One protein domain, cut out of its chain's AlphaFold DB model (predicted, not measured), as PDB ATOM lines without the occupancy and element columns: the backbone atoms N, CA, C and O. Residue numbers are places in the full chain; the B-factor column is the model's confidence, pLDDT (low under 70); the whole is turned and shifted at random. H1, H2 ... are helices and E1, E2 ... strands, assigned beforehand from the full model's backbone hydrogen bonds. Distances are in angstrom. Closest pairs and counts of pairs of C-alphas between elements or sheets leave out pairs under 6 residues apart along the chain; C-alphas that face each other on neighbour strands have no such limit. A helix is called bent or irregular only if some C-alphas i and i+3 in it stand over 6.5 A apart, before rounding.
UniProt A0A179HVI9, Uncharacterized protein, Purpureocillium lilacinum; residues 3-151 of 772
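Overview. This is residues 3 to 151 of the 772 residues of an uncharacterized protein of Purpureocillium lilacinum (UniProt A0A179HVI9). One long helix, H3, runs slantwise as the spine, with a corner at its first residue where H2 meets it about perpendicular. The last turn of H5 packs on residues 82 to 90 of H3, a small hairpin of E3 and E4 lies beside H2 and the first part of H3, and a second hairpin, E1 and E2, is apart from the five helices; residues 105 to 119 lead from the far end of H3 back to H4. The printed part has 149 residues with four named strands, E1 to E4, then five named helices, H1 to H5; each sheet is one antiparallel pair, E1 - E2 and E3 - E4. The class is mostly helix, though under half of the residues are in named elements. The whole is compact, with a radius of gyration of the C-alphas of 16.5 A and spans of 45 by 42 by 32 A.

Arrangement. E3, residues 21 to 23, and E4, residues 30 to 32, form a hairpin, antiparallel at 164 degrees, with N 22 and O 31 2.9 A apart, within hydrogen-bond range. Residues 49 to 50 pair antiparallel with residues 21 to 22 of E3. The closest C-alphas of E3 and H2, residues 65 to 77, are those of Phe 23 and Tyr 77, 6.7 A apart. H2 and H3, residues 81 to 104, only just touch, with 3 pairs of C-alphas within 8 A, the closest Cys 74 and Asn 81 at 6.4 A; they are about perpendicular at 77 degrees. With residues 138 to 141 alone, H5, residues 126 to 141, touches H3, the closest C-alphas being Leu 138 and Arg 86 at 5.5 A, at a steep tilt of 54 degrees, the same way. H4, residues 120 to 123, and H5 touch only at the corner, closest at the C-alphas of Trp 122 and Gly 128, 3.8 A. E1, residues 3 to 5, and E2, residues 11 to 14, form the other hairpin, antiparallel at 124 degrees, with N 4 and O 12 2.9 A apart, within hydrogen-bond range. H1, residues 40 to 43, touches no helix and is only just irregular, with C-alphas 40 and 43 7.0 A apart. In H2, H3 and H5 every O i to N i+4 pair is within hydrogen-bond range; H1 and H4 are too short for such a pair, and of their single O i to N i+3 pairs that of H4 is within range and that of H1 is not.

Along the chain. H3 measures 34.4 A from C-alpha 81 at (48.020, -30.638, -1.047) to C-alpha 104 at (59.204, -49.780, 25.311). H5 measures 22.5 A and ends at C-alpha 141, (57.493, -30.225, 10.899); H2 measures 18.4 A. E2 measures 8.9 A, E1 7.1 A, E4 6.9 A, E3 6.4 A and H4 5.6 A.

Size, cuts and confidence. The C-alphas farthest apart are those of Asp 64 and Asp 107, 46.0 A. The printed part has no cut. The links H1 to H2, 21 residues, and H3 to H4, 15 residues, are long. The mean pLDDT of the printed part is 83.0; residues 3 to 18, 34 to 44 and 46 are under 70.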
ATOM      1  N   LYS A   3      41.073 -51.683  12.527       56.75
ATOM      2  CA  LYS A   3      40.557 -52.609  11.514       56.75
ATOM      3  C   LYS A   3      40.360 -51.867  10.195       56.75
ATOM      4  O   LYS A   3      39.833 -50.762  10.226       56.75
ATOM      5  N   ALA A   4      40.737 -52.453   9.068       57.97
ATOM      6  CA  ALA A   4      40.408 -51.950   7.733       57.97
ATOM      7  C   ALA A   4      40.062 -53.124   6.818       57.97
ATOM      8  O   ALA A   4      40.340 -54.277   7.142       57.97
ATOM      9  N   TYR A   5      39.397 -52.837   5.703       53.03
ATOM     10  CA  TYR A   5      39.142 -53.862   4.702       53.03
ATOM     11  C   TYR A   5      40.445 -54.178   3.959       53.03
ATOM     12  O   TYR A   5      41.045 -53.278   3.378       53.03
ATOM     13  N   SER A   6      40.880 -55.436   3.996       53.00
ATOM     14  CA  SER A   6      42.003 -55.942   3.214       53.00
ATOM     15  C   SER A   6      41.687 -55.905   1.724       53.00
ATOM     16  O   SER A   6      40.534 -55.721   1.314       53.00
ATOM     17  N   ALA A   7      42.703 -56.126   0.896       48.44
ATOM     18  CA  ALA A   7      42.544 -56.166  -0.550       48.44
ATOM     19  C   ALA A   7      41.585 -57.294  -1.020       48.44
ATOM     20  O   ALA A   7      40.988 -57.210  -2.089       48.44
ATOM     21  N   LEU A   8      41.333 -58.296  -0.164       51.38
ATOM     22  CA  LEU A   8      40.321 -59.350  -0.348       51.38
ATOM     23  C   LEU A   8      38.912 -58.955   0.145       51.38
ATOM     24  O   LEU A   8      37.994 -59.779   0.172       51.38
ATOM     25  N   GLY A   9      38.725 -57.706   0.580       50.44
ATOM     26  CA  GLY A   9      37.464 -57.179   1.097       50.44
ATOM     27  C   GLY A   9      37.069 -57.719   2.476       50.44
ATOM     28  O   GLY A   9      35.881 -57.702   2.813       50.44
ATOM     29  N   ARG A  10      38.024 -58.214   3.275       58.25
ATOM     30  CA  ARG A  10      37.790 -58.722   4.640       58.25
ATOM     31  C   ARG A  10      38.191 -57.674   5.666       58.25
ATOM     32  O   ARG A  10      39.200 -57.014   5.496       58.25
ATOM     33  N   LEU A  11      37.415 -57.508   6.733       58.88
ATOM     34  CA  LEU A  11      37.767 -56.566   7.796       58.88
ATOM     35  C   LEU A  11      38.830 -57.192   8.712       58.88
ATOM     36  O   LEU A  11      38.510 -58.092   9.486       58.88
ATOM     37  N   GLU A  12      40.059 -56.696   8.649       60.88
ATOM     38  CA  GLU A  12      41.234 -57.262   9.324       60.88
ATOM     39  C   GLU A  12      41.937 -56.203  10.177       60.88
ATOM     40  O   GLU A  12      41.831 -55.006   9.898       60.88
ATOM     41  N   GLU A  13      42.616 -56.628  11.249       63.09
ATOM     42  CA  GLU A  13      43.509 -55.726  11.978       63.09
ATOM     43  C   GLU A  13      44.672 -55.346  11.072       63.09
ATOM     44  O   GLU A  13      45.305 -56.208  10.475       63.09
ATOM     45  N   THR A  14      44.929 -54.051  10.937       61.19
ATOM     46  CA  THR A  14      45.910 -53.572   9.974       61.19
ATOM     47  C   THR A  14      46.727 -52.413  10.517       61.19
ATOM     48  O   THR A  14      46.265 -51.592  11.321       61.19
ATOM     49  N   TYR A  15      47.966 -52.369  10.040       64.25
ATOM     50  CA  TYR A  15      48.883 -51.242  10.155       64.25
ATOM     51  C   TYR A  15      48.855 -50.366   8.892       64.25
ATOM     52  O   TYR A  15      49.594 -49.389   8.805       64.25
ATOM     53  N   MET A  16      48.000 -50.701   7.918       65.81
ATOM     54  CA  MET A  16      47.764 -49.895   6.729       65.81
ATOM     55  C   MET A  16      46.849 -48.721   7.063       65.81
ATOM     56  O   MET A  16      45.793 -48.870   7.685       65.81
ATOM     57  N   PHE A  17      47.242 -47.541   6.599       65.81
ATOM     58  CA  PHE A  17      46.483 -46.314   6.780       65.81
ATOM     59  C   PHE A  17      45.906 -45.884   5.430       65.81
ATOM     60  O   PHE A  17      46.677 -45.470   4.561       65.81
ATOM     61  N   PRO A  18      44.575 -45.973   5.228       65.19
ATOM     62  CA  PRO A  18      43.943 -45.491   4.008       65.19
ATOM     63  C   PRO A  18      44.339 -44.043   3.720       65.19
ATOM     64  O   PRO A  18      44.171 -43.161   4.569       65.19
ATOM     65  N   THR A  19      44.857 -43.803   2.517       70.94
ATOM     66  CA  THR A  19      45.317 -42.483   2.062       70.94
ATOM     67  C   THR A  19      44.210 -41.655   1.413       70.94
ATOM     68  O   THR A  19      44.468 -40.554   0.926       70.94
ATOM     69  N   ASP A  20      42.973 -42.151   1.406       81.69
ATOM     70  CA  ASP A  20      41.830 -41.408   0.892       81.69
ATOM     71  C   ASP A  20      41.489 -40.202   1.776       81.69
ATOM     72  O   ASP A  20      41.546 -40.243   3.010       81.69
ATOM     73  N   VAL A  21      41.110 -39.109   1.120       87.12
ATOM     74  CA  VAL A  21      40.789 -37.826   1.746       87.12
ATOM     75  C   VAL A  21      39.436 -37.363   1.252       87.12
ATOM     76  O   VAL A  21      39.241 -37.229   0.045       87.12
ATOM     77  N   ILE A  22      38.526 -37.086   2.183       88.88
ATOM     78  CA  ILE A  22      37.267 -36.390   1.907       88.88
ATOM     79  C   ILE A  22      37.512 -34.889   2.037       88.88
ATOM     80  O   ILE A  22      38.059 -34.427   3.040       88.88
ATOM     81  N   PHE A  23      37.069 -34.121   1.049       89.44
ATOM     82  CA  PHE A  23      37.099 -32.662   1.060       89.44
ATOM     83  C   PHE A  23      35.706 -32.083   1.363       89.44
ATOM     84  O   PHE A  23      34.698 -32.595   0.877       89.44
ATOM     85  N   GLY A  24      35.645 -31.002   2.148       81.19
ATOM     86  CA  GLY A  24      34.399 -30.311   2.511       81.19
ATOM     87  C   GLY A  24      33.951 -30.507   3.971       81.19
ATOM     88  O   GLY A  24      34.712 -31.045   4.778       81.19
ATOM     89  N   PRO A  25      32.734 -30.046   4.338       72.94
ATOM     90  CA  PRO A  25      31.772 -29.307   3.507       72.94
ATOM     91  C   PRO A  25      32.117 -27.820   3.298       72.94
ATOM     92  O   PRO A  25      31.602 -27.212   2.362       72.94
ATOM     93  N   ALA A  26      32.976 -27.217   4.128       85.00
ATOM     94  CA  ALA A  26      33.391 -25.819   3.967       85.00
ATOM     95  C   ALA A  26      34.777 -25.682   3.312       85.00
ATOM     96  O   ALA A  26      35.577 -26.618   3.284       85.00
ATOM     97  N   ARG A  27      35.087 -24.478   2.806       88.50
ATOM     98  CA  ARG A  27      36.443 -24.138   2.346       88.50
ATOM     99  C   ARG A  27      37.461 -24.327   3.476       88.50
ATOM    100  O   ARG A  27      37.183 -24.001   4.626       88.50
ATOM    101  N   GLY A  28      38.632 -24.850   3.136       89.38
ATOM    102  CA  GLY A  28      39.718 -25.188   4.052       89.38
ATOM    103  C   GLY A  28      39.523 -26.500   4.819       89.38
ATOM    104  O   GLY A  28      40.414 -26.876   5.577       89.38
ATOM    105  N   GLN A  29      38.396 -27.205   4.653       89.44
ATOM    106  CA  GLN A  29      38.107 -28.435   5.396       89.44
ATOM    107  C   GLN A  29      38.409 -29.693   4.583       89.44
ATOM    108  O   GLN A  29      38.047 -29.813   3.412       89.44
ATOM    109  N   PHE A  30      39.054 -30.647   5.249       91.25
ATOM    110  CA  PHE A  30      39.287 -31.994   4.750       91.25
ATOM    111  C   PHE A  30      39.412 -32.981   5.916       91.25
ATOM    112  O   PHE A  30      39.790 -32.614   7.038       91.25
ATOM    113  N   GLN A  31      39.142 -34.251   5.635       87.25
ATOM    114  CA  GLN A  31      39.240 -35.355   6.579       87.25
ATOM    115  C   GLN A  31      39.977 -36.526   5.936       87.25
ATOM    116  O   GLN A  31      39.670 -36.931   4.818       87.25
ATOM    117  N   LEU A  32      40.953 -37.079   6.655       84.44
ATOM    118  CA  LEU A  32      41.664 -38.279   6.224       84.44
ATOM    119  C   LEU A  32      40.809 -39.497   6.586       84.44
ATOM    120  O   LEU A  32      40.520 -39.706   7.765       84.44
ATOM    121  N   LEU A  33      40.410 -40.305   5.605       75.62
ATOM    122  CA  LEU A  33      39.529 -41.453   5.842       75.62
ATOM    123  C   LEU A  33      40.188 -42.548   6.671       75.62
ATOM    124  O   LEU A  33      39.509 -43.194   7.469       75.62
ATOM    125  N   GLY A  34      41.512 -42.693   6.572       66.62
ATOM    126  CA  GLY A  34      42.269 -43.582   7.447       66.62
ATOM    127  C   GLY A  34      42.137 -43.249   8.939       66.62
ATOM    128  O   GLY A  34      42.443 -44.098   9.777       66.62
ATOM    129  N   LEU A  35      41.635 -42.053   9.287       63.47
ATOM    130  CA  LEU A  35      41.340 -41.637  10.660       63.47
ATOM    131  C   LEU A  35      39.933 -42.006  11.139       63.47
ATOM    132  O   LEU A  35      39.747 -42.087  12.354       63.47
ATOM    133  N   CYS A  36      38.985 -42.266  10.238       65.88
ATOM    134  CA  CYS A  36      37.585 -42.546  10.572       65.88
ATOM    135  C   CYS A  36      37.382 -43.986  11.073       65.88
ATOM    136  O   CYS A  36      38.137 -44.887  10.693       65.88
ATOM    137  N   ASP A  37      36.349 -44.218  11.897       62.97
ATOM    138  CA  ASP A  37      35.919 -45.577  12.257       62.97
ATOM    139  C   ASP A  37      35.509 -46.330  10.973       62.97
ATOM    140  O   ASP A  37      34.876 -45.734  10.098       62.97
ATOM    141  N   PRO A  38      35.823 -47.629  10.817       57.97
ATOM    142  CA  PRO A  38      35.399 -48.419   9.655       57.97
ATOM    143  C   PRO A  38      33.892 -48.376   9.367       57.97
ATOM    144  O   PRO A  38      33.467 -48.590   8.231       57.97
ATOM    145  N   LYS A  39      33.060 -48.105  10.380       57.84
ATOM    146  CA  LYS A  39      31.614 -47.901  10.211       57.84
ATOM    147  C   LYS A  39      31.284 -46.572   9.526       57.84
ATOM    148  O   LYS A  39      30.325 -46.534   8.757       57.84
ATOM    149  N   ASP A  40      32.103 -45.548   9.738       57.25
ATOM    150  CA  ASP A  40      31.974 -44.212   9.141       57.25
ATOM    151  C   ASP A  40      32.592 -44.147   7.733       57.25
ATOM    152  O   ASP A  40      32.305 -43.240   6.958       57.25
ATOM    153  N   GLN A  41      33.395 -45.147   7.358       56.66
ATOM    154  CA  GLN A  41      33.956 -45.297   6.008       56.66
ATOM    155  C   GLN A  41      32.935 -45.825   4.981       56.66
ATOM    156  O   GLN A  41      33.233 -45.889   3.792       56.66
ATOM    157  N   LYS A  42      31.720 -46.216   5.400       50.50
ATOM    158  CA  LYS A  42      30.741 -46.902   4.533       50.50
ATOM    159  C   LYS A  42      30.011 -46.014   3.524       50.50
ATOM    160  O   LYS A  42      29.293 -46.542   2.682       50.50
ATOM    161  N   THR A  43      30.199 -44.699   3.569       53.44
ATOM    162  CA  THR A  43      29.643 -43.769   2.575       53.44
ATOM    163  C   THR A  43      30.717 -42.787   2.130       53.44
ATOM    164  O   THR A  43      30.679 -41.595   2.421       53.44
ATOM    165  N   VAL A  44      31.724 -43.307   1.427       60.12
ATOM    166  CA  VAL A  44      32.698 -42.458   0.741       60.12
ATOM    167  C   VAL A  44      31.941 -41.643  -0.307       60.12
ATOM    168  O   VAL A  44      31.453 -42.199  -1.291       60.12
ATOM    169  N   ASP A  45      31.815 -40.330  -0.094       71.38
ATOM    170  CA  ASP A  45      31.295 -39.428  -1.119       71.38
ATOM    171  C   ASP A  45      32.276 -39.446  -2.290       71.38
ATOM    172  O   ASP A  45      33.334 -38.805  -2.249       71.38
ATOM    173  N   CYS A  46      31.953 -40.215  -3.333       69.56
ATOM    174  CA  CYS A  46      32.890 -40.462  -4.414       69.56
ATOM    175  C   CYS A  46      33.228 -39.163  -5.153       69.56
ATOM    176  O   CYS A  46      34.319 -39.073  -5.715       69.56
ATOM    177  N   GLU A  47      32.355 -38.143  -5.087       76.00
ATOM    178  CA  GLU A  47      32.553 -36.826  -5.699       76.00
ATOM    179  C   GLU A  47      33.582 -35.966  -4.970       76.00
ATOM    180  O   GLU A  47      34.294 -35.207  -5.625       76.00
ATOM    181  N   ASN A  48      33.689 -36.121  -3.654       85.56
ATOM    182  CA  ASN A  48      34.538 -35.293  -2.803       85.56
ATOM    183  C   ASN A  48      35.723 -36.058  -2.214       85.56
ATOM    184  O   ASN A  48      36.431 -35.520  -1.369       85.56
ATOM    185  N   THR A  49      35.949 -37.295  -2.662       85.38
ATOM    186  CA  THR A  49      37.042 -38.139  -2.181       85.38
ATOM    187  C   THR A  49      38.112 -38.357  -3.243       85.38
ATOM    188  O   THR A  49      37.803 -38.594  -4.422       85.38
ATOM    189  N   SER A  50      39.373 -38.329  -2.807       87.81
ATOM    190  CA  SER A  50      40.514 -38.791  -3.592       87.81
ATOM    191  C   SER A  50      41.651 -39.330  -2.719       87.81
ATOM    192  O   SER A  50      41.896 -38.808  -1.632       87.81
ATOM    193  N   SER A  51      42.374 -40.332  -3.222       84.81
ATOM    194  CA  SER A  51      43.608 -40.889  -2.630       84.81
ATOM    195  C   SER A  51      44.891 -40.316  -3.243       84.81
ATOM    196  O   SER A  51      45.993 -40.732  -2.891       84.81
ATOM    197  N   GLY A  52      44.777 -39.347  -4.155       88.56
ATOM    198  CA  GLY A  52      45.882 -38.848  -4.977       88.56
ATOM    199  C   GLY A  52      46.929 -37.981  -4.273       88.56
ATOM    200  O   GLY A  52      47.651 -37.257  -4.957       88.56
ATOM    201  N   VAL A  53      47.015 -37.993  -2.937       90.19
ATOM    202  CA  VAL A  53      47.886 -37.081  -2.178       90.19
ATOM    203  C   VAL A  53      49.359 -37.238  -2.571       90.19
ATOM    204  O   VAL A  53      50.012 -36.230  -2.832       90.19
ATOM    205  N   LYS A  54      49.861 -38.478  -2.705       88.81
ATOM    206  CA  LYS A  54      51.253 -38.779  -3.098       88.81
ATOM    207  C   LYS A  54      51.542 -38.257  -4.507       88.81
ATOM    208  O   LYS A  54      52.499 -37.521  -4.713       88.81
ATOM    209  N   GLN A  55      50.669 -38.577  -5.461       89.75
ATOM    210  CA  GLN A  55      50.792 -38.168  -6.862       89.75
ATOM    211  C   GLN A  55      50.679 -36.651  -7.028       89.75
ATOM    212  O   GLN A  55      51.329 -36.086  -7.896       89.75
ATOM    213  N   SER A  56      49.887 -35.977  -6.189       91.75
ATOM    214  CA  SER A  56      49.704 -34.523  -6.251       91.75
ATOM    215  C   SER A  56      50.957 -33.717  -5.893       91.75
ATOM    216  O   SER A  56      50.978 -32.511  -6.128       91.75
ATOM    217  N   LEU A  57      51.983 -34.347  -5.308       90.75
ATOM    218  CA  LEU A  57      53.265 -33.698  -5.016       90.75
ATOM    219  C   LEU A  57      54.163 -33.577  -6.255       90.75
ATOM    220  O   LEU A  57      55.121 -32.809  -6.234       90.75
ATOM    221  N   ASP A  58      53.849 -34.305  -7.327       91.06
ATOM    222  CA  ASP A  58      54.646 -34.362  -8.545       91.06
ATOM    223  C   ASP A  58      53.804 -33.987  -9.768       91.06
ATOM    224  O   ASP A  58      52.847 -34.676 -10.122       91.06
ATOM    225  N   VAL A  59      54.210 -32.925 -10.467       86.94
ATOM    226  CA  VAL A  59      53.546 -32.452 -11.690       86.94
ATOM    227  C   VAL A  59      53.486 -33.514 -12.798       86.94
ATOM    228  O   VAL A  59      52.570 -33.496 -13.618       86.94
ATOM    229  N   ASN A  60      54.435 -34.454 -12.823       84.94
ATOM    230  CA  ASN A  60      54.474 -35.528 -13.815       84.94
ATOM    231  C   ASN A  60      53.474 -36.644 -13.488       84.94
ATOM    232  O   ASN A  60      52.874 -37.216 -14.395       84.94
ATOM    233  N   LEU A  61      53.253 -36.928 -12.202       85.31
ATOM    234  CA  LEU A  61      52.297 -37.945 -11.753       85.31
ATOM    235  C   LEU A  61      50.873 -37.394 -11.606       85.31
ATOM    236  O   LEU A  61      49.912 -38.162 -11.639       85.31
ATOM    237  N   CYS A  62      50.708 -36.076 -11.463       85.69
ATOM    238  CA  CYS A  62      49.403 -35.446 -11.264       85.69
ATOM    239  C   CYS A  62      48.647 -35.111 -12.565       85.69
ATOM    240  O   CYS A  62      47.613 -34.449 -12.501       85.69
ATOM    241  N   GLN A  63      49.145 -35.507 -13.743       78.88
ATOM    242  CA  GLN A  63      48.545 -35.119 -15.032       78.88
ATOM    243  C   GLN A  63      47.194 -35.798 -15.309       78.88
ATOM    244  O   GLN A  63      46.355 -35.239 -16.020       78.88
ATOM    245  N   ASP A  64      46.954 -36.978 -14.732       79.25
ATOM    246  CA  ASP A  64      45.702 -37.725 -14.869       79.25
ATOM    247  C   ASP A  64      45.351 -38.498 -13.578       79.25
ATOM    248  O   ASP A  64      46.106 -38.509 -12.601       79.25
ATOM    249  N   GLY A  65      44.172 -39.124 -13.554       84.50
ATOM    250  CA  GLY A  65      43.725 -40.015 -12.486       84.50
ATOM    251  C   GLY A  65      43.530 -39.328 -11.132       84.50
ATOM    252  O   GLY A  65      43.093 -38.177 -11.044       84.50
ATOM    253  N   GLU A  66      43.830 -40.056 -10.054       86.12
ATOM    254  CA  GLU A  66      43.601 -39.581  -8.683       86.12
ATOM    255  C   GLU A  66      44.490 -38.380  -8.317       86.12
ATOM    256  O   GLU A  66      44.020 -37.498  -7.614       86.12
ATOM    257  N   GLY A  67      45.720 -38.262  -8.834       89.69
ATOM    258  CA  GLY A  67      46.583 -37.100  -8.560       89.69
ATOM    259  C   GLY A  67      46.011 -35.786  -9.106       89.69
ATOM    260  O   GLY A  67      45.969 -34.768  -8.403       89.69
ATOM    261  N   ARG A  68      45.490 -35.823 -10.340       89.56
ATOM    262  CA  ARG A  68      44.776 -34.693 -10.942       89.56
ATOM    263  C   ARG A  68      43.521 -34.350 -10.147       89.56
ATOM    264  O   ARG A  68      43.336 -33.202  -9.748       89.56
ATOM    265  N   ARG A  69      42.689 -35.360  -9.879       89.69
ATOM    266  CA  ARG A  69      41.449 -35.220  -9.108       89.69
ATOM    267  C   ARG A  69      41.701 -34.600  -7.735       89.69
ATOM    268  O   ARG A  69      40.974 -33.704  -7.322       89.69
ATOM    269  N   PHE A  70      42.735 -35.059  -7.039       92.44
ATOM    270  CA  PHE A  70      43.123 -34.544  -5.733       92.44
ATOM    271  C   PHE A  70      43.462 -33.052  -5.796       92.44
ATOM    272  O   PHE A  70      43.022 -32.278  -4.948       92.44
ATOM    273  N   THR A  71      44.188 -32.633  -6.833       93.25
ATOM    274  CA  THR A  71      44.546 -31.226  -7.062       93.25
ATOM    275  C   THR A  71      43.315 -30.374  -7.398       93.25
ATOM    276  O   THR A  71      43.169 -29.268  -6.877       93.25
ATOM    277  N   GLU A  72      42.386 -30.896  -8.203       93.00
ATOM    278  CA  GLU A  72      41.106 -30.241  -8.516       93.00
ATOM    279  C   GLU A  72      40.230 -30.062  -7.259       93.00
ATOM    280  O   GLU A  72      39.642 -28.996  -7.052       93.00
ATOM    281  N   LEU A  73      40.182 -31.069  -6.381       93.38
ATOM    282  CA  LEU A  73      39.481 -30.987  -5.096       93.38
ATOM    283  C   LEU A  73      40.167 -30.003  -4.140       93.38
ATOM    284  O   LEU A  73      39.491 -29.162  -3.548       93.38
ATOM    285  N   CYS A  74      41.498 -30.030  -4.051       94.88
ATOM    286  CA  CYS A  74      42.282 -29.041  -3.310       94.88
ATOM    287  C   CYS A  74      41.927 -27.608  -3.741       94.88
ATOM    288  O   CYS A  74      41.612 -26.768  -2.897       94.88
ATOM    289  N   ALA A  75      41.887 -27.342  -5.049       94.00
ATOM    290  CA  ALA A  75      41.508 -26.037  -5.586       94.00
ATOM    291  C   ALA A  75      40.050 -25.668  -5.256       94.00
ATOM    292  O   ALA A  75      39.783 -24.566  -4.778       94.00
ATOM    293  N   THR A  76      39.114 -26.603  -5.451       94.38
ATOM    294  CA  THR A  76      37.677 -26.405  -5.181       94.38
ATOM    295  C   THR A  76      37.423 -26.011  -3.728       94.38
ATOM    296  O   THR A  76      36.662 -25.080  -3.445       94.38
ATOM    297  N   TYR A  77      38.103 -26.686  -2.801       94.75
ATOM    298  CA  TYR A  77      37.929 -26.499  -1.366       94.75
ATOM    299  C   TYR A  77      38.955 -25.548  -0.742       94.75
ATOM    300  O   TYR A  77      38.930 -25.379   0.470       94.75
ATOM    301  N   ALA A  78      39.810 -24.876  -1.522       94.44
ATOM    302  CA  ALA A  78      40.862 -23.981  -1.022       94.44
ATOM    303  C   ALA A  78      41.781 -24.642   0.033       94.44
ATOM    304  O   ALA A  78      42.112 -24.050   1.061       94.44
ATOM    305  N   VAL A  79      42.176 -25.889  -0.223       94.75
ATOM    306  CA  VAL A  79      43.109 -26.684   0.584       94.75
ATOM    307  C   VAL A  79      44.408 -26.845  -0.204       94.75
ATOM    308  O   VAL A  79      44.367 -27.070  -1.410       94.75
ATOM    309  N   ARG A  80      45.576 -26.755   0.443       93.31
ATOM    310  CA  ARG A  80      46.851 -27.080  -0.217       93.31
ATOM    311  C   ARG A  80      47.157 -28.562  -0.033       93.31
ATOM    312  O   ARG A  80      47.089 -29.068   1.085       93.31
ATOM    313  N   ASN A  81      47.579 -29.239  -1.095       92.50
ATOM    314  CA  ASN A  81      48.020 -30.638  -1.047       92.50
ATOM    315  C   ASN A  81      49.070 -30.903   0.051       92.50
ATOM    316  O   ASN A  81      48.958 -31.880   0.788       92.50
ATOM    317  N   ARG A  82      50.031 -29.987   0.230       91.94
ATOM    318  CA  ARG A  82      51.046 -30.048   1.293       91.94
ATOM    319  C   ARG A  82      50.451 -30.038   2.702       91.94
ATOM    320  O   ARG A  82      50.989 -30.705   3.576       91.94
ATOM    321  N   ASP A  83      49.345 -29.327   2.933       92.38
ATOM    322  CA  ASP A  83      48.685 -29.315   4.248       92.38
ATOM    323  C   ASP A  83      48.031 -30.668   4.551       92.38
ATOM    324  O   ASP A  83      48.075 -31.145   5.687       92.38
ATOM    325  N   VAL A  84      47.486 -31.322   3.522       92.38
ATOM    326  CA  VAL A  84      46.938 -32.675   3.638       92.38
ATOM    327  C   VAL A  84      48.050 -33.692   3.891       92.38
ATOM    328  O   VAL A  84      47.943 -34.492   4.820       92.38
ATOM    329  N   PHE A  85      49.148 -33.621   3.129       92.12
ATOM    330  CA  PHE A  85      50.312 -34.486   3.327       92.12
ATOM    331  C   PHE A  85      50.925 -34.307   4.724       92.12
ATOM    332  O   PHE A  85      51.166 -35.299   5.406       92.12
ATOM    333  N   ARG A  86      51.081 -33.060   5.202       91.88
ATOM    334  CA  ARG A  86      51.535 -32.770   6.575       91.88
ATOM    335  C   ARG A  86      50.664 -33.477   7.611       91.88
ATOM    336  O   ARG A  86      51.180 -34.072   8.553       91.88
ATOM    337  N   LYS A  87      49.339 -33.443   7.435       90.31
ATOM    338  CA  LYS A  87      48.407 -34.106   8.353       90.31
ATOM    339  C   LYS A  87      48.560 -35.631   8.336       90.31
ATOM    340  O   LYS A  87      48.464 -36.240   9.397       90.31
ATOM    341  N   PHE A  88      48.843 -36.232   7.175       88.94
ATOM    342  CA  PHE A  88      49.176 -37.657   7.086       88.94
ATOM    343  C   PHE A  88      50.441 -37.996   7.875       88.94
ATOM    344  O   PHE A  88      50.395 -38.875   8.730       88.94
ATOM    345  N   VAL A  89      51.551 -37.289   7.637       90.31
ATOM    346  CA  VAL A  89      52.819 -37.601   8.320       90.31
ATOM    347  C   VAL A  89      52.766 -37.312   9.820       90.31
ATOM    348  O   VAL A  89      53.303 -38.098  10.592       90.31
ATOM    349  N   THR A  90      52.042 -36.273  10.251       90.62
ATOM    350  CA  THR A  90      51.796 -35.998  11.684       90.62
ATOM    351  C   THR A  90      51.083 -37.171  12.341       90.62
ATOM    352  O   THR A  90      51.506 -37.670  13.376       90.62
ATOM    353  N   PHE A  91      50.034 -37.682  11.698       86.06
ATOM    354  CA  PHE A  91      49.310 -38.825  12.229       86.06
ATOM    355  C   PHE A  91      50.155 -40.111  12.277       86.06
ATOM    356  O   PHE A  91      50.065 -40.870  13.247       86.06
ATOM    357  N   LEU A  92      50.971 -40.363  11.247       86.44
ATOM    358  CA  LEU A  92      51.898 -41.498  11.233       86.44
ATOM    359  C   LEU A  92      52.898 -41.401  12.390       86.44
ATOM    360  O   LEU A  92      53.107 -42.389  13.094       86.44
ATOM    361  N   TRP A  93      53.461 -40.212  12.611       89.81
ATOM    362  CA  TRP A  93      54.367 -39.942  13.722       89.81
ATOM    363  C   TRP A  93      53.707 -40.199  15.076       89.81
ATOM    364  O   TRP A  93      54.208 -41.006  15.856       89.81
ATOM    365  N   ASP A  94      52.547 -39.590  15.327       88.25
ATOM    366  CA  ASP A  94      51.821 -39.734  16.593       88.25
ATOM    367  C   ASP A  94      51.481 -41.201  16.885       88.25
ATOM    368  O   ASP A  94      51.608 -41.673  18.020       88.25
ATOM    369  N   THR A  95      51.081 -41.947  15.852       84.19
ATOM    370  CA  THR A  95      50.761 -43.373  15.971       84.19
ATOM    371  C   THR A  95      52.004 -44.196  16.302       84.19
ATOM    372  O   THR A  95      51.956 -45.036  17.204       84.19
ATOM    373  N   LEU A  96      53.123 -43.937  15.616       86.19
ATOM    374  CA  LEU A  96      54.400 -44.603  15.863       86.19
ATOM    375  C   LEU A  96      54.912 -44.324  17.281       86.19
ATOM    376  O   LEU A  96      55.225 -45.257  18.014       86.19
ATOM    377  N   VAL A  97      54.952 -43.055  17.690       89.06
ATOM    378  CA  VAL A  97      55.403 -42.637  19.025       89.06
ATOM    379  C   VAL A  97      54.533 -43.262  20.111       89.06
ATOM    380  O   VAL A  97      55.056 -43.794  21.088       89.06
ATOM    381  N   THR A  98      53.209 -43.263  19.929       87.81
ATOM    382  CA  THR A  98      52.280 -43.901  20.872       87.81
ATOM    383  C   THR A  98      52.558 -45.396  21.004       87.81
ATOM    384  O   THR A  98      52.617 -45.914  22.120       87.81
ATOM    385  N   PHE A  99      52.762 -46.090  19.880       86.56
ATOM    386  CA  PHE A  99      53.123 -47.506  19.875       86.56
ATOM    387  C   PHE A  99      54.447 -47.747  20.612       86.56
ATOM    388  O   PHE A  99      54.501 -48.577  21.517       86.56
ATOM    389  N   LEU A 100      55.494 -46.985  20.292       89.00
ATOM    390  CA  LEU A 100      56.815 -47.156  20.892       89.00
ATOM    391  C   LEU A 100      56.819 -46.843  22.397       89.00
ATOM    392  O   LEU A 100      57.385 -47.612  23.172       89.00
ATOM    393  N   HIS A 101      56.136 -45.779  22.833       91.56
ATOM    394  CA  HIS A 101      55.953 -45.474  24.256       91.56
ATOM    395  C   HIS A 101      55.225 -46.596  24.997       91.56
ATOM    396  O   HIS A 101      55.584 -46.913  26.129       91.56
ATOM    397  N   HIS A 102      54.210 -47.196  24.376       89.12
ATOM    398  CA  HIS A 102      53.483 -48.305  24.978       89.12
ATOM    399  C   HIS A 102      54.342 -49.574  25.075       89.12
ATOM    400  O   HIS A 102      54.339 -50.233  26.111       89.12
ATOM    401  N   SER A 103      55.088 -49.905  24.019       89.56
ATOM    402  CA  SER A 103      55.879 -51.137  23.939       89.56
ATOM    403  C   SER A 103      57.196 -51.085  24.715       89.56
ATOM    404  O   SER A 103      57.622 -52.106  25.248       89.56
ATOM    405  N   TYR A 104      57.843 -49.919  24.780       91.06
ATOM    406  CA  TYR A 104      59.204 -49.780  25.311       91.06
ATOM    407  C   TYR A 104      59.322 -48.730  26.426       91.06
ATOM    408  O   TYR A 104      60.383 -48.598  27.027       91.06
ATOM    409  N   GLY A 105      58.252 -47.998  26.748       90.19
ATOM    410  CA  GLY A 105      58.306 -46.845  27.648       90.19
ATOM    411  C   GLY A 105      58.788 -45.574  26.944       90.19
ATOM    412  O   GLY A 105      59.240 -45.607  25.801       90.19
ATOM    413  N   VAL A 106      58.677 -44.428  27.622       86.81
ATOM    414  CA  VAL A 106      59.006 -43.113  27.038       86.81
ATOM    415  C   VAL A 106      60.493 -42.984  26.701       86.81
ATOM    416  O   VAL A 106      60.835 -42.533  25.615       86.81
ATOM    417  N   ASP A 107      61.367 -43.468  27.583       87.94
ATOM    418  CA  ASP A 107      62.826 -43.365  27.426       87.94
ATOM    419  C   ASP A 107      63.480 -44.658  26.900       87.94
ATOM    420  O   ASP A 107      64.705 -44.759  26.825       87.94
ATOM    421  N   GLY A 108      62.684 -45.683  26.573       85.94
ATOM    422  CA  GLY A 108      63.195 -47.016  26.235       85.94
ATOM    423  C   GLY A 108      63.557 -47.226  24.766       85.94
ATOM    424  O   GLY A 108      63.995 -48.315  24.400       85.94
ATOM    425  N   TRP A 109      63.387 -46.215  23.915       89.00
ATOM    426  CA  TRP A 109      63.689 -46.306  22.489       89.00
ATOM    427  C   TRP A 109      64.299 -45.012  21.956       89.00
ATOM    428  O   TRP A 109      64.093 -43.919  22.477       89.00
ATOM    429  N   LYS A 110      65.056 -45.149  20.869       86.25
ATOM    430  CA  LYS A 110      65.564 -44.034  20.076       86.25
ATOM    431  C   LYS A 110      65.522 -44.426  18.609       86.25
ATOM    432  O   LYS A 110      65.962 -45.514  18.244       86.25
ATOM    433  N   ILE A 111      65.030 -43.525  17.767       84.00
ATOM    434  CA  ILE A 111      65.052 -43.730  16.320       84.00
ATOM    435  C   ILE A 111      66.493 -43.625  15.835       84.00
ATOM    436  O   ILE A 111      67.141 -42.589  15.987       84.00
ATOM    437  N   LYS A 112      66.991 -44.726  15.270       83.00
ATOM    438  CA  LYS A 112      68.292 -44.777  14.595       83.00
ATOM    439  C   LYS A 112      68.186 -44.326  13.140       83.00
ATOM    440  O   LYS A 112      69.142 -43.764  12.629       83.00
ATOM    441  N   ARG A 113      67.055 -44.613  12.484       85.69
ATOM    442  CA  ARG A 113      66.832 -44.364  11.058       85.69
ATOM    443  C   ARG A 113      65.347 -44.249  10.728       85.69
ATOM    444  O   ARG A 113      64.539 -44.931  11.355       85.69
ATOM    445  N   VAL A 114      65.018 -43.431   9.734       89.81
ATOM    446  CA  VAL A 114      63.699 -43.374   9.093       89.81
ATOM    447  C   VAL A 114      63.913 -43.517   7.592       89.81
ATOM    448  O   VAL A 114      64.662 -42.739   7.010       89.81
ATOM    449  N   GLU A 115      63.266 -44.497   6.963       90.75
ATOM    450  CA  GLU A 115      63.423 -44.755   5.526       90.75
ATOM    451  C   GLU A 115      62.087 -44.674   4.789       90.75
ATOM    452  O   GLU A 115      61.418 -45.692   4.599       90.75
ATOM    453  N   PRO A 116      61.644 -43.464   4.396       92.44
ATOM    454  CA  PRO A 116      60.447 -43.322   3.586       92.44
ATOM    455  C   PRO A 116      60.700 -43.888   2.189       92.44
ATOM    456  O   PRO A 116      61.684 -43.542   1.530       92.44
ATOM    457  N   LEU A 117      59.775 -44.721   1.723       92.56
ATOM    458  CA  LEU A 117      59.804 -45.217   0.357       92.56
ATOM    459  C   LEU A 117      59.207 -44.200  -0.609       92.56
ATOM    460  O   LEU A 117      58.187 -43.570  -0.317       92.56
ATOM    461  N   VAL A 118      59.853 -44.055  -1.761       92.50
ATOM    462  CA  VAL A 118      59.416 -43.168  -2.839       92.50
ATOM    463  C   VAL A 118      59.339 -43.909  -4.173       92.50
ATOM    464  O   VAL A 118      60.154 -44.804  -4.418       92.50
ATOM    465  N   PRO A 119      58.405 -43.525  -5.062       91.06
ATOM    466  CA  PRO A 119      58.353 -44.050  -6.421       91.06
ATOM    467  C   PRO A 119      59.702 -43.921  -7.129       91.06
ATOM    468  O   PRO A 119      60.434 -42.944  -6.937       91.06
ATOM    469  N   ALA A 120      60.008 -44.866  -8.011       91.12
ATOM    470  CA  ALA A 120      61.263 -44.920  -8.751       91.12
ATOM    471  C   ALA A 120      61.538 -43.638  -9.549       91.12
ATOM    472  O   ALA A 120      62.686 -43.236  -9.698       91.12
ATOM    473  N   ILE A 121      60.500 -42.953 -10.037       88.38
ATOM    474  CA  ILE A 121      60.653 -41.685 -10.765       88.38
ATOM    475  C   ILE A 121      61.241 -40.557  -9.897       88.38
ATOM    476  O   ILE A 121      61.863 -39.645 -10.434       88.38
ATOM    477  N   TRP A 122      61.121 -40.627  -8.566       91.31
ATOM    478  CA  TRP A 122      61.638 -39.600  -7.655       91.31
ATOM    479  C   TRP A 122      63.100 -39.799  -7.263       91.31
ATOM    480  O   TRP A 122      63.665 -38.911  -6.632       91.31
ATOM    481  N   THR A 123      63.739 -40.915  -7.615       85.56
ATOM    482  CA  THR A 123      65.138 -41.186  -7.230       85.56
ATOM    483  C   THR A 123      66.157 -40.808  -8.303       85.56
ATOM    484  O   THR A 123      67.355 -40.992  -8.102       85.56
ATOM    485  N   ARG A 124      65.700 -40.301  -9.454       76.25
ATOM    486  CA  ARG A 124      66.514 -40.235 -10.679       76.25
ATOM    487  C   ARG A 124      67.188 -38.896 -10.925       76.25
ATOM    488  O   ARG A 124      68.238 -38.854 -11.558       76.25
ATOM    489  N   ASP A 125      66.557 -37.804 -10.511       84.12
ATOM    490  CA  ASP A 125      66.965 -36.469 -10.927       84.12
ATOM    491  C   ASP A 125      66.680 -35.389  -9.874       84.12
ATOM    492  O   ASP A 125      66.058 -35.614  -8.835       84.12
ATOM    493  N   SER A 126      67.129 -34.172 -10.189       89.00
ATOM    494  CA  SER A 126      66.945 -32.989  -9.345       89.00
ATOM    495  C   SER A 126      65.477 -32.624  -9.074       89.00
ATOM    496  O   SER A 126      65.195 -31.908  -8.113       89.00
ATOM    497  N   HIS A 127      64.528 -33.066  -9.911       91.06
ATOM    498  CA  HIS A 127      63.100 -32.850  -9.667       91.06
ATOM    499  C   HIS A 127      62.614 -33.782  -8.557       91.06
ATOM    500  O   HIS A 127      62.006 -33.321  -7.590       91.06
ATOM    501  N   GLY A 128      62.986 -35.061  -8.634       91.12
ATOM    502  CA  GLY A 128      62.784 -36.025  -7.558       91.12
ATOM    503  C   GLY A 128      63.432 -35.603  -6.233       91.12
ATOM    504  O   GLY A 128      62.777 -35.631  -5.191       91.12
ATOM    505  N   GLU A 129      64.672 -35.103  -6.269       91.56
ATOM    506  CA  GLU A 129      65.360 -34.570  -5.081       91.56
ATOM    507  C   GLU A 129      64.606 -33.393  -4.441       91.56
ATOM    508  O   GLU A 129      64.512 -33.302  -3.217       91.56
ATOM    509  N   LYS A 130      64.022 -32.489  -5.241       93.88
ATOM    510  CA  LYS A 130      63.201 -31.381  -4.718       93.88
ATOM    511  C   LYS A 130      61.958 -31.890  -3.990       93.88
ATOM    512  O   LYS A 130      61.649 -31.380  -2.914       93.88
ATOM    513  N   ILE A 131      61.280 -32.897  -4.543       93.88
ATOM    514  CA  ILE A 131      60.107 -33.518  -3.909       93.88
ATOM    515  C   ILE A 131      60.507 -34.173  -2.584       93.88
ATOM    516  O   ILE A 131      59.867 -33.927  -1.564       93.88
ATOM    517  N   GLN A 132      61.593 -34.950  -2.577       94.44
ATOM    518  CA  GLN A 132      62.130 -35.581  -1.370       94.44
ATOM    519  C   GLN A 132      62.485 -34.547  -0.291       94.44
ATOM    520  O   GLN A 132      62.063 -34.686   0.853       94.44
ATOM    521  N   ASN A 133      63.169 -33.459  -0.656       93.69
ATOM    522  CA  ASN A 133      63.497 -32.372   0.270       93.69
ATOM    523  C   ASN A 133      62.247 -31.701   0.859       93.69
ATOM    524  O   ASN A 133      62.226 -31.340   2.037       93.69
ATOM    525  N   ASP A 134      61.199 -31.521   0.058       93.25
ATOM    526  CA  ASP A 134      59.927 -30.992   0.544       93.25
ATOM    527  C   ASP A 134      59.216 -31.976   1.482       93.25
ATOM    528  O   ASP A 134      58.677 -31.552   2.505       93.25
ATOM    529  N   ILE A 135      59.261 -33.280   1.195       94.94
ATOM    530  CA  ILE A 135      58.748 -34.320   2.096       94.94
ATOM    531  C   ILE A 135      59.522 -34.307   3.419       94.94
ATOM    532  O   ILE A 135      58.884 -34.299   4.471       94.94
ATOM    533  N   THR A 136      60.857 -34.221   3.394       95.19
ATOM    534  CA  THR A 136      61.687 -34.124   4.607       95.19
ATOM    535  C   THR A 136      61.249 -32.959   5.480       95.19
ATOM    536  O   THR A 136      60.996 -33.159   6.664       95.19
ATOM    537  N   LYS A 137      61.075 -31.758   4.910       94.44
ATOM    538  CA  LYS A 137      60.598 -30.591   5.672       94.44
ATOM    539  C   LYS A 137      59.254 -30.871   6.344       94.44
ATOM    540  O   LYS A 137      59.103 -30.603   7.530       94.44
ATOM    541  N   LEU A 138      58.299 -31.450   5.612       94.56
ATOM    542  CA  LEU A 138      56.973 -31.774   6.152       94.56
ATOM    543  C   LEU A 138      57.032 -32.853   7.246       94.56
ATOM    544  O   LEU A 138      56.265 -32.785   8.204       94.56
ATOM    545  N   MET A 139      57.932 -33.832   7.127       94.69
ATOM    546  CA  MET A 139      58.163 -34.849   8.157       94.69
ATOM    547  C   MET A 139      58.806 -34.249   9.412       94.69
ATOM    548  O   MET A 139      58.372 -34.544  10.522       94.69
ATOM    549  N   VAL A 140      59.792 -33.367   9.252       94.50
ATOM    550  CA  VAL A 140      60.431 -32.665  10.375       94.50
ATOM    551  C   VAL A 140      59.431 -31.756  11.091       94.50
ATOM    552  O   VAL A 140      59.336 -31.794  12.315       94.50
ATOM    553  N   GLU A 141      58.610 -31.010  10.345       93.50
ATOM    554  CA  GLU A 141      57.493 -30.225  10.899       93.50
ATOM    555  C   GLU A 141      56.498 -31.090  11.693       93.50
ATOM    556  O   GLU A 141      55.894 -30.610  12.651       93.50
ATOM    557  N   ALA A 142      56.331 -32.357  11.308       91.56
ATOM    558  CA  ALA A 142      55.475 -33.329  11.984       91.56
ATOM    559  C   ALA A 142      56.122 -33.994  13.214       91.56
ATOM    560  O   ALA A 142      55.433 -34.718  13.930       91.56
ATOM    561  N   GLY A 143      57.408 -33.746  13.479       91.31
ATOM    562  CA  GLY A 143      58.125 -34.242  14.658       91.31
ATOM    563  C   GLY A 143      59.163 -35.331  14.385       91.31
ATOM    564  O   GLY A 143      59.858 -35.730  15.321       91.31
ATOM    565  N   PHE A 144      59.322 -35.790  13.138       92.12
ATOM    566  CA  PHE A 144      60.401 -36.720  12.800       92.12
ATOM    567  C   PHE A 144      61.779 -36.043  12.961       92.12
ATOM    568  O   PHE A 144      61.930 -34.862  12.639       92.12
ATOM    569  N   PRO A 145      62.813 -36.771  13.415       87.31
ATOM    570  CA  PRO A 145      64.176 -36.245  13.451       87.31
ATOM    571  C   PRO A 145      64.732 -36.094  12.027       87.31
ATOM    572  O   PRO A 145      64.696 -37.051  11.264       87.31
ATOM    573  N   GLU A 146      65.252 -34.910  11.679       80.38
ATOM    574  CA  GLU A 146      65.819 -34.620  10.346       80.38
ATOM    575  C   GLU A 146      66.965 -35.582   9.990       80.38
ATOM    576  O   GLU A 146      66.946 -36.240   8.952       80.38
ATOM    577  N   ASP A 147      67.919 -35.717  10.909       82.12
ATOM    578  CA  ASP A 147      68.941 -36.762  10.918       82.12
ATOM    579  C   ASP A 147      68.414 -37.882  11.828       82.12
ATOM    580  O   ASP A 147      68.443 -37.717  13.057       82.12
ATOM    581  N   PRO A 148      67.761 -38.932  11.278       78.06
ATOM    582  CA  PRO A 148      68.293 -39.818  10.234       78.06
ATOM    583  C   PRO A 148      67.270 -40.215   9.128       78.06
ATOM    584  O   PRO A 148      66.950 -41.403   8.973       78.06
ATOM    585  N   ILE A 149      66.702 -39.253   8.382       88.62
ATOM    586  CA  ILE A 149      65.767 -39.534   7.267       88.62
ATOM    587  C   ILE A 149      66.532 -39.833   5.968       88.62
ATOM    588  O   ILE A 149      67.262 -38.986   5.453       88.62
ATOM    589  N   HIS A 150      66.304 -41.017   5.388       88.31
ATOM    590  CA  HIS A 150      66.917 -41.445   4.127       88.31
ATOM    591  C   HIS A 150      65.887 -42.066   3.187       88.31
ATOM    592  O   HIS A 150      65.306 -43.098   3.498       88.31
ATOM    593  N   PHE A 151      65.676 -41.471   2.017       90.62
ATOM    594  CA  PHE A 151      64.740 -42.027   1.044       90.62
ATOM    595  C   PHE A 151      65.301 -43.254   0.337       90.62
ATOM    596  O   PHE A 151      66.488 -43.326   0.013       90.62
TER     597      PHE A 151